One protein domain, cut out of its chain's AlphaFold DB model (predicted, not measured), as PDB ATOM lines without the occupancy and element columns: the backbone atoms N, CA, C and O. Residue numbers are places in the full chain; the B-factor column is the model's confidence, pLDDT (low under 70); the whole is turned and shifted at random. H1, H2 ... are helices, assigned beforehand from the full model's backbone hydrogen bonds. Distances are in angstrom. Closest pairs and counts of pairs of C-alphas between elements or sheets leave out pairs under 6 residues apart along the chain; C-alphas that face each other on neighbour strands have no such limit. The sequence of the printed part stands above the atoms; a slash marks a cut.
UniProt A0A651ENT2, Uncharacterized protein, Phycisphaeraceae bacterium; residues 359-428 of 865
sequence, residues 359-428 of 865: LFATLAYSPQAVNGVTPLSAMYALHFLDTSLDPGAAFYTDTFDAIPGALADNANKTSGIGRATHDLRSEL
ATOM      1  N   LEU A 359      48.572  15.837  13.165       88.75
ATOM      2  CA  LEU A 359      49.188  15.045  12.103       88.75
ATOM      3  C   LEU A 359      49.033  13.554  12.420       88.75
ATOM      4  O   LEU A 359      48.545  12.797  11.578       88.75
ATOM      5  N   PHE A 360      49.353  13.154  13.650       93.31
ATOM      6  CA  PHE A 360      49.197  11.789  14.140       93.31
ATOM      7  C   PHE A 360      47.734  11.327  14.075       93.31
ATOM      8  O   PHE A 360      47.455  10.235  13.582       93.31
ATOM      9  N   ALA A 361      46.779  12.193  14.434       93.50
ATOM     10  CA  ALA A 361      45.341  11.941  14.332       93.50
ATOM     11  C   ALA A 361      44.893  11.577  12.908       93.50
ATOM     12  O   ALA A 361      43.967  10.779  12.724       93.50
ATOM     13  N   THR A 362      45.540  12.144  11.884       93.38
ATOM     14  CA  THR A 362      45.183  11.887  10.481       93.38
ATOM     15  C   THR A 362      45.671  10.541   9.954       93.38
ATOM     16  O   THR A 362      45.181  10.098   8.908       93.38
ATOM     17  N   LEU A 363      46.570   9.860  10.674       94.12
ATOM     18  CA  LEU A 363      47.152   8.602  10.227       94.12
ATOM     19  C   LEU A 363      46.096   7.500  10.116       94.12
ATOM     20  O   LEU A 363      45.279   7.261  11.010       94.12
ATOM     21  N   ALA A 364      46.144   6.806   8.984       93.19
ATOM     22  CA  ALA A 364      45.492   5.526   8.781       93.19
ATOM     23  C   ALA A 364      46.527   4.413   8.959       93.19
ATOM     24  O   ALA A 364      47.687   4.575   8.583       93.19
ATOM     25  N   TYR A 365      46.103   3.275   9.497       93.50
ATOM     26  CA  TYR A 365      46.969   2.122   9.739       93.50
ATOM     27  C   TYR A 365      46.243   0.822   9.403       93.50
ATOM     28  O   TYR A 365      45.012   0.776   9.339       93.50
ATOM     29  N   SER A 366      47.011  -0.236   9.157       92.06
ATOM     30  CA  SER A 366      46.480  -1.562   8.850       92.06
ATOM     31  C   SER A 366      46.207  -2.372  10.128       92.06
ATOM     32  O   SER A 366      46.807  -2.097  11.167       92.06
ATOM     33  N   PRO A 367      45.360  -3.417  10.082       90.44
ATOM     34  CA  PRO A 367      45.157  -4.326  11.210       90.44
ATOM     35  C   PRO A 367      46.456  -5.002  11.662       90.44
ATOM     36  O   PRO A 367      46.648  -5.258  12.845       90.44
ATOM     37  N   GLN A 368      47.380  -5.258  10.731       87.31
ATOM     38  CA  GLN A 368      48.699  -5.817  11.030       87.31
ATOM     39  C   GLN A 368      49.536  -4.876  11.904       87.31
ATOM     40  O   GLN A 368      50.291  -5.354  12.742       87.31
ATOM     41  N   ALA A 369      49.364  -3.557  11.759       85.25
ATOM     42  CA  ALA A 369      50.036  -2.573  12.605       85.25
ATOM     43  C   ALA A 369      49.521  -2.578  14.058       85.25
ATOM     44  O   ALA A 369      50.205  -2.059  14.934       85.25
ATOM     45  N   VAL A 370      48.350  -3.168  14.329       86.88
ATOM     46  CA  VAL A 370      47.776  -3.298  15.684       86.88
ATOM     47  C   VAL A 370      48.016  -4.691  16.276       86.88
ATOM     48  O   VAL A 370      48.235  -4.809  17.473       86.88
ATOM     49  N   ASN A 371      47.992  -5.741  15.449       76.50
ATOM     50  CA  ASN A 371      48.024  -7.140  15.899       76.50
ATOM     51  C   ASN A 371      49.432  -7.717  16.160       76.50
ATOM     52  O   ASN A 371      49.534  -8.866  16.587       76.50
ATOM     53  N   GLY A 372      50.509  -6.990  15.852       70.75
ATOM     54  CA  GLY A 372      51.871  -7.409  16.208       70.75
ATOM     55  C   GLY A 372      52.266  -6.948  17.615       70.75
ATOM     56  O   GLY A 372      51.519  -6.230  18.270       70.75
ATOM     57  N   VAL A 373      53.476  -7.298  18.071       53.53
ATOM     58  CA  VAL A 373      54.141  -6.612  19.202       53.53
ATOM     59  C   VAL A 373      54.553  -5.218  18.711       53.53
ATOM     60  O   VAL A 373      55.726  -4.949  18.459       53.53
ATOM     61  N   THR A 374      53.573  -4.381  18.372       64.12
ATOM     62  CA  THR A 374      53.798  -3.256  17.471       64.12
ATOM     63  C   THR A 374      54.049  -1.948  18.216       64.12
ATOM     64  O   THR A 374      53.294  -1.592  19.124       64.12
ATOM     65  N   PRO A 375      55.030  -1.154  17.748       83.88
ATOM     66  CA  PRO A 375      55.276   0.210  18.212       83.88
ATOM     67  C   PRO A 375      54.037   1.117  18.195       83.88
ATOM     68  O   PRO A 375      53.972   2.068  18.965       83.88
ATOM     69  N   LEU A 376      53.034   0.835  17.351       90.94
ATOM     70  CA  LEU A 376      51.874   1.708  17.178       90.94
ATOM     71  C   LEU A 376      51.007   1.829  18.437       90.94
ATOM     72  O   LEU A 376      50.599   2.943  18.755       90.94
ATOM     73  N   SER A 377      50.718   0.733  19.155       91.25
ATOM     74  CA  SER A 377      49.877   0.826  20.362       91.25
ATOM     75  C   SER A 377      50.607   1.558  21.487       91.25
ATOM     76  O   SER A 377      50.000   2.384  22.160       91.25
ATOM     77  N   ALA A 378      51.920   1.336  21.623       89.00
ATOM     78  CA  ALA A 378      52.769   2.027  22.586       89.00
ATOM     79  C   ALA A 378      52.887   3.527  22.269       89.00
ATOM     80  O   ALA A 378      52.675   4.359  23.147       89.00
ATOM     81  N   MET A 379      53.147   3.884  21.007       93.31
ATOM     82  CA  MET A 379      53.173   5.283  20.563       93.31
ATOM     83  C   MET A 379      51.818   5.958  20.774       93.31
ATOM     84  O   MET A 379      51.752   7.073  21.285       93.31
ATOM     85  N   TYR A 380      50.728   5.279  20.414       96.25
ATOM     86  CA  TYR A 380      49.382   5.795  20.622       96.25
ATOM     87  C   TYR A 380      49.079   6.020  22.107       96.25
ATOM     88  O   TYR A 380      48.600   7.090  22.472       96.25
ATOM     89  N   ALA A 381      49.400   5.046  22.961       95.06
ATOM     90  CA  ALA A 381      49.224   5.128  24.405       95.06
ATOM     91  C   ALA A 381      49.989   6.316  25.009       95.06
ATOM     92  O   ALA A 381      49.419   7.048  25.815       95.06
ATOM     93  N   LEU A 382      51.231   6.557  24.578       93.06
ATOM     94  CA  LEU A 382      52.024   7.711  25.011       93.06
ATOM     95  C   LEU A 382      51.373   9.038  24.604       93.06
ATOM     96  O   LEU A 382      51.098   9.869  25.462       93.06
ATOM     97  N   HIS A 383      51.015   9.205  23.328       93.44
ATOM     98  CA  HIS A 383      50.341  10.427  22.872       93.44
ATOM     99  C   HIS A 383      48.979  10.651  23.554       93.44
ATOM    100  O   HIS A 383      48.565  11.791  23.787       93.44
ATOM    101  N   PHE A 384      48.269   9.570  23.879       95.88
ATOM    102  CA  PHE A 384      47.013   9.629  24.616       95.88
ATOM    103  C   PHE A 384      47.231  10.041  26.084       95.88
ATOM    104  O   PHE A 384      46.467  10.865  26.593       95.88
ATOM    105  N   LEU A 385      48.278   9.536  26.754       95.06
ATOM    106  CA  LEU A 385      48.679   9.968  28.103       95.06
ATOM    107  C   LEU A 385      49.080  11.438  28.130       95.06
ATOM    108  O   LEU A 385      48.557  12.180  28.953       95.06
ATOM    109  N   ASP A 386      49.949  11.865  27.214       91.31
ATOM    110  CA  ASP A 386      50.517  13.221  27.188       91.31
ATOM    111  C   ASP A 386      49.453  14.317  27.080       91.31
ATOM    112  O   ASP A 386      49.668  15.464  27.467       91.31
ATOM    113  N   THR A 387      48.288  13.957  26.550       93.62
ATOM    114  CA  THR A 387      47.163  14.864  26.330       93.62
ATOM    115  C   THR A 387      45.985  14.617  27.274       93.62
ATOM    116  O   THR A 387      44.934  15.250  27.136       93.62
ATOM    117  N   SER A 388      46.142  13.690  28.223       95.44
ATOM    118  CA  SER A 388      45.168  13.410  29.277       95.44
ATOM    119  C   SER A 388      45.222  14.476  30.376       95.44
ATOM    120  O   SER A 388      46.280  15.025  30.668       95.44
ATOM    121  N   LEU A 389      44.081  14.754  31.004       93.31
ATOM    122  CA  LEU A 389      43.913  15.736  32.079       93.31
ATOM    123  C   LEU A 389      44.842  15.469  33.273       93.31
ATOM    124  O   LEU A 389      45.398  16.404  33.842       93.31
ATOM    125  N   ASP A 390      45.002  14.197  33.637       94.75
ATOM    126  CA  ASP A 390      45.951  13.717  34.643       94.75
ATOM    127  C   ASP A 390      46.604  12.427  34.116       94.75
ATOM    128  O   ASP A 390      46.023  11.349  34.268       94.75
ATOM    129  N   PRO A 391      47.783  12.510  33.467       93.50
ATOM    130  CA  PRO A 391      48.437  11.355  32.847       93.50
ATOM    131  C   PRO A 391      48.755  10.235  33.845       93.50
ATOM    132  O   PRO A 391      48.598   9.055  33.532       93.50
ATOM    133  N   GLY A 392      49.160  10.597  35.069       89.25
ATOM    134  CA  GLY A 392      49.510   9.634  36.109       89.25
ATOM    135  C   GLY A 392      48.297   8.822  36.549       89.25
ATOM    136  O   GLY A 392      48.359   7.597  36.587       89.25
ATOM    137  N   ALA A 393      47.171   9.486  36.821       90.94
ATOM    138  CA  ALA A 393      45.935   8.792  37.164       90.94
ATOM    139  C   ALA A 393      45.296   8.090  35.951       90.94
ATOM    140  O   ALA A 393      44.735   7.010  36.119       90.94
ATOM    141  N   ALA A 394      45.407   8.654  34.740       93.62
ATOM    142  CA  ALA A 394      44.874   8.081  33.500       93.62
ATOM    143  C   ALA A 394      45.465   6.705  33.183       93.62
ATOM    144  O   ALA A 394      44.713   5.807  32.795       93.62
ATOM    145  N   PHE A 395      46.773   6.525  33.400       91.25
ATOM    146  CA  PHE A 395      47.476   5.258  33.181       91.25
ATOM    147  C   PHE A 395      46.896   4.093  33.996       91.25
ATOM    148  O   PHE A 395      46.935   2.950  33.552       91.25
ATOM    149  N   TYR A 396      46.319   4.376  35.167       91.19
ATOM    150  CA  TYR A 396      45.710   3.370  36.043       91.19
ATOM    151  C   TYR A 396      44.205   3.176  35.815       91.19
ATOM    152  O   TYR A 396      43.545   2.525  36.626       91.19
ATOM    153  N   THR A 397      43.638   3.756  34.754       94.31
ATOM    154  CA  THR A 397      42.225   3.565  34.405       94.31
ATOM    155  C   THR A 397      42.049   2.488  33.341       94.31
ATOM    156  O   THR A 397      42.892   2.341  32.455       94.31
ATOM    157  N   ASP A 398      40.887   1.836  33.347       95.12
ATOM    158  CA  ASP A 398      40.478   0.828  32.355       95.12
ATOM    159  C   ASP A 398      40.476   1.360  30.899       95.12
ATOM    160  O   ASP A 398      40.369   0.594  29.943       95.12
ATOM    161  N   THR A 399      40.626   2.676  30.701       94.69
ATOM    162  CA  THR A 399      40.777   3.309  29.378       94.69
ATOM    163  C   THR A 399      41.974   2.749  28.608       94.69
ATOM    164  O   THR A 399      41.894   2.597  27.391       94.69
ATOM    165  N   PHE A 400      43.080   2.427  29.292       93.38
ATOM    166  CA  PHE A 400      44.286   1.902  28.637       93.38
ATOM    167  C   PHE A 400      44.107   0.464  28.161       93.38
ATOM    168  O   PHE A 400      44.552   0.122  27.066       93.38
ATOM    169  N   ASP A 401      43.359  -0.339  28.915       93.69
ATOM    170  CA  ASP A 401      42.997  -1.699  28.514       93.69
ATOM    171  C   ASP A 401      42.084  -1.701  27.273       93.69
ATOM    172  O   ASP A 401      42.069  -2.666  26.504       93.69
ATOM    173  N   ALA A 402      41.360  -0.602  27.025       95.69
ATOM    174  CA  ALA A 402      40.515  -0.422  25.847       95.69
ATOM    175  C   ALA A 402      41.278   0.046  24.589       95.69
ATOM    176  O   ALA A 402      40.744  -0.073  23.481       95.69
ATOM    177  N   ILE A 403      42.524   0.532  24.711       95.50
ATOM    178  CA  ILE A 403      43.311   1.061  23.579       95.50
ATOM    179  C   ILE A 403      43.482   0.036  22.445       95.50
ATOM    180  O   ILE A 403      43.207   0.390  21.294       95.50
ATOM    181  N   PRO A 404      43.894  -1.225  22.699       94.81
ATOM    182  CA  PRO A 404      44.045  -2.206  21.627       94.81
ATOM    183  C   PRO A 404      42.737  -2.455  20.867       94.81
ATOM    184  O   PRO A 404      42.755  -2.580  19.643       94.81
ATOM    185  N   GLY A 405      41.603  -2.466  21.578       95.25
ATOM    186  CA  GLY A 405      40.272  -2.606  20.984       95.25
ATOM    187  C   GLY A 405      39.910  -1.416  20.097       95.25
ATOM    188  O   GLY A 405      39.587  -1.602  18.926       95.25
ATOM    189  N   ALA A 406      40.063  -0.191  20.611       95.94
ATOM    190  CA  ALA A 406      39.772   1.034  19.866       95.94
ATOM    191  C   ALA A 406      40.650   1.193  18.611       95.94
ATOM    192  O   ALA A 406      40.174   1.660  17.569       95.94
ATOM    193  N   LEU A 407      41.921   0.778  18.687       96.00
ATOM    194  CA  LEU A 407      42.815   0.739  17.533       96.00
ATOM    195  C   LEU A 407      42.386  -0.341  16.529       96.00
ATOM    196  O   LEU A 407      42.270  -0.076  15.334       96.00
ATOM    197  N   ALA A 408      42.089  -1.558  16.985       94.94
ATOM    198  CA  ALA A 408      41.645  -2.631  16.097       94.94
ATOM    199  C   ALA A 408      40.353  -2.259  15.345       94.94
ATOM    200  O   ALA A 408      40.261  -2.467  14.131       94.94
ATOM    201  N   ASP A 409      39.402  -1.626  16.035       94.88
ATOM    202  CA  ASP A 409      38.125  -1.193  15.468       94.88
ATOM    203  C   ASP A 409      38.281  -0.090  14.417       94.88
ATOM    204  O   ASP A 409      37.421   0.050  13.540       94.88
ATOM    205  N   ASN A 410      39.367   0.688  14.467       95.38
ATOM    206  CA  ASN A 410      39.632   1.807  13.564       95.38
ATOM    207  C   ASN A 410      40.749   1.563  12.538       95.38
ATOM    208  O   ASN A 410      41.063   2.455  11.741       95.38
ATOM    209  N   ALA A 411      41.266   0.337  12.462       94.38
ATOM    210  CA  ALA A 411      42.164  -0.086  11.397       94.38
ATOM    211  C   ALA A 411      41.498   0.008  10.006       94.38
ATOM    212  O   ALA A 411      40.298  -0.216   9.838       94.38
ATOM    213  N   ASN A 412      42.284   0.332   8.975       92.88
ATOM    214  CA  ASN A 412      41.846   0.566   7.588       92.88
ATOM    215  C   ASN A 412      40.782   1.674   7.410       92.88
ATOM    216  O   ASN A 412      40.079   1.709   6.390       92.88
ATOM    217  N   LYS A 413      40.663   2.604   8.365       92.50
ATOM    218  CA  LYS A 413      39.832   3.811   8.232       92.50
ATOM    219  C   LYS A 413      40.698   5.048   8.007       92.50
ATOM    220  O   LYS A 413      41.826   5.135   8.490       92.50
ATOM    221  N   THR A 414      40.162   6.035   7.288       92.50
ATOM    222  CA  THR A 414      40.793   7.363   7.197       92.50
ATOM    223  C   THR A 414      40.838   8.009   8.579       92.50
ATOM    224  O   THR A 414      39.797   8.060   9.242       92.50
ATOM    225  N   SER A 415      42.007   8.523   8.980       94.31
ATOM    226  CA  SER A 415      42.228   9.103  10.313       94.31
ATOM    227  C   SER A 415      41.928   8.115  11.444       94.31
ATOM    228  O   SER A 415      41.290   8.463  12.435       94.31
ATOM    229  N   GLY A 416      42.344   6.855  11.270       95.00
ATOM    230  CA  GLY A 416      42.103   5.776  12.229       95.00
ATOM    231  C   GLY A 416      42.587   6.106  13.643       95.00
ATOM    232  O   GLY A 416      41.945   5.700  14.605       95.00
ATOM    233  N   ILE A 417      43.668   6.884  13.780       96.88
ATOM    234  CA  ILE A 417      44.177   7.328  15.086       96.88
ATOM    235  C   ILE A 417      43.215   8.321  15.738       96.88
ATOM    236  O   ILE A 417      42.750   8.077  16.846       96.88
ATOM    237  N   GLY A 418      42.849   9.401  15.042       96.19
ATOM    238  CA  GLY A 418      41.913  10.394  15.577       96.19
ATOM    239  C   GLY A 418      40.528   9.810  15.869       96.19
ATOM    240  O   GLY A 418      39.834  10.279  16.767       96.19
ATOM    241  N   ARG A 419      40.125   8.757  15.149       95.50
ATOM    242  CA  ARG A 419      38.892   8.005  15.429       95.50
ATOM    243  C   ARG A 419      39.001   7.153  16.685       95.50
ATOM    244  O   ARG A 419      38.124   7.256  17.527       95.50
ATOM    245  N   ALA A 420      40.089   6.399  16.850       96.38
ATOM    246  CA  ALA A 420      40.338   5.661  18.088       96.38
ATOM    247  C   ALA A 420      40.357   6.607  19.303       96.38
ATOM    248  O   ALA A 420      39.754   6.305  20.328       96.38
ATOM    249  N   THR A 421      40.956   7.796  19.158       97.00
ATOM    250  CA  THR A 421      40.964   8.825  20.215       97.00
ATOM    251  C   THR A 421      39.572   9.359  20.503       97.00
ATOM    252  O   THR A 421      39.209   9.508  21.670       97.00
ATOM    253  N   HIS A 422      38.778   9.614  19.463       95.81
ATOM    254  CA  HIS A 422      37.394  10.035  19.624       95.81
ATOM    255  C   HIS A 422      36.556   8.975  20.346       95.81
ATOM    256  O   HIS A 422      35.850   9.315  21.292       95.81
ATOM    257  N   ASP A 423      36.656   7.711  19.932       95.31
ATOM    258  CA  ASP A 423      35.906   6.601  20.521       95.31
ATOM    259  C   ASP A 423      36.264   6.454  22.009       95.31
ATOM    260  O   ASP A 423      35.375   6.495  22.854       95.31
ATOM    261  N   LEU A 424      37.559   6.444  22.351       96.38
ATOM    262  CA  LEU A 424      38.003   6.363  23.745       96.38
ATOM    263  C   LEU A 424      37.559   7.565  24.585       96.38
ATOM    264  O   LEU A 424      37.090   7.376  25.700       96.38
ATOM    265  N   ARG A 425      37.702   8.804  24.088       95.25
ATOM    266  CA  ARG A 425      37.434  10.014  24.892       95.25
ATOM    267  C   ARG A 425      35.967  10.401  24.970       95.25
ATOM    268  O   ARG A 425      35.567  11.014  25.957       95.25
ATOM    269  N   SER A 426      35.169  10.069  23.958       93.81
ATOM    270  CA  SER A 426      33.735  10.381  23.945       93.81
ATOM    271  C   SER A 426      32.931   9.548  24.949       93.81
ATOM    272  O   SER A 426      31.863   9.984  25.379       93.81
ATOM    273  N   GLU A 427      33.460   8.393  25.357       92.25
ATOM    274  CA  GLU A 427      32.855   7.518  26.364       92.25
ATOM    275  C   GLU A 427      33.253   7.878  27.805       92.25
ATOM    276  O   GLU A 427      32.626   7.408  28.758       92.25
ATOM    277  N   LEU A 428      34.255   8.745  27.995       94.94
ATOM    278  CA  LEU A 428      34.717   9.121  29.327       94.94
ATOM    279  C   LEU A 428      33.736  10.085  30.012       94.94
ATOM    280  O   LEU A 428      33.293  11.066  29.406       94.94
TER     281      LEU A 428
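Overview. This is residues 359 to 428 of the 865 residues of an uncharacterized protein of Phycisphaeraceae bacterium (UniProt A0A651ENT2). What shape do these coordinates make? Three longer helices, H3, H5 and H6, make the core as a triangle, steeply tilted to one another. Short H4 sits beyond one end of H3, short H2 near its other end and packed on H5, and short H1 packs on H6. What is it made of, and how large is it? The 70 printed residues hold six named helices, H1 to H6 in order, and no named strand: all helix. It is compact, with a radius of gyration of the C-alphas of 11.2 A, and spans 30 by 23 by 20 A.

Along the chain. Where do the helices lie? H1 is residues 359 to 362, from C-alpha 359 at (49.188, 15.045, 12.103), and H2 is 367 to 371. H3 is 375 to 386, 16.5 A long, and H4 is 391 to 395. Which come last? H5 is 403 to 410, 10.7 A, and H6 is 416 to 426, 15.1 A, ending at C-alpha 426 (33.735, 10.381, 23.945).

Arrangement. What do H1 and H2 touch? H1 touches H6, closest at the C-alphas of Ala 361 and Gly 418, 4.0 A. H2 touches H5, closest at the C-alphas of Val 370 and Ala 408, 6.2 A. H2 and H3 only just touch, only at the corner, with 3 pairs of C-alphas within 8 A, the closest those of Ala 369 and Leu 376, 6.5 A. What of H3 and H4? With residues 377 to 381 alone H3 touches H5, closest at the C-alphas of Ser 377 and Pro 404, 6.7 A, opposite ways at a steep tilt of 69 degrees, only just short of about perpendicular. With residue 385 alone H3 only just touches H4, only at the corner, with 3 pairs within 8 A; the closest C-alphas, of Leu 385 and Pro 391, are 4.9 A apart. And H6? H5 and H6 touch, opposite ways at a steep tilt of 59 degrees, closest at the C-alphas of Asn 410 and Gly 416, 4.9 A. H3 and H6 are close but not clearly touching: the closest C-alphas, of Phe 384 and Thr 421, are 7.5 A apart. Are the helix backbones well formed? Every O i to N i+4 pair is within hydrogen-bond range in H2, H3, H4, H5 and H6; H1 is too short for such a pair.

Size, cuts and confidence. How far does it reach? The two C-alphas farthest apart, of Ala 393 and Asn 412, are 31.0 A apart. Is it continuous and confident? The printed part has no cut and no long link. Its mean pLDDT is 91.8, and residues 373 to 374 are under 70.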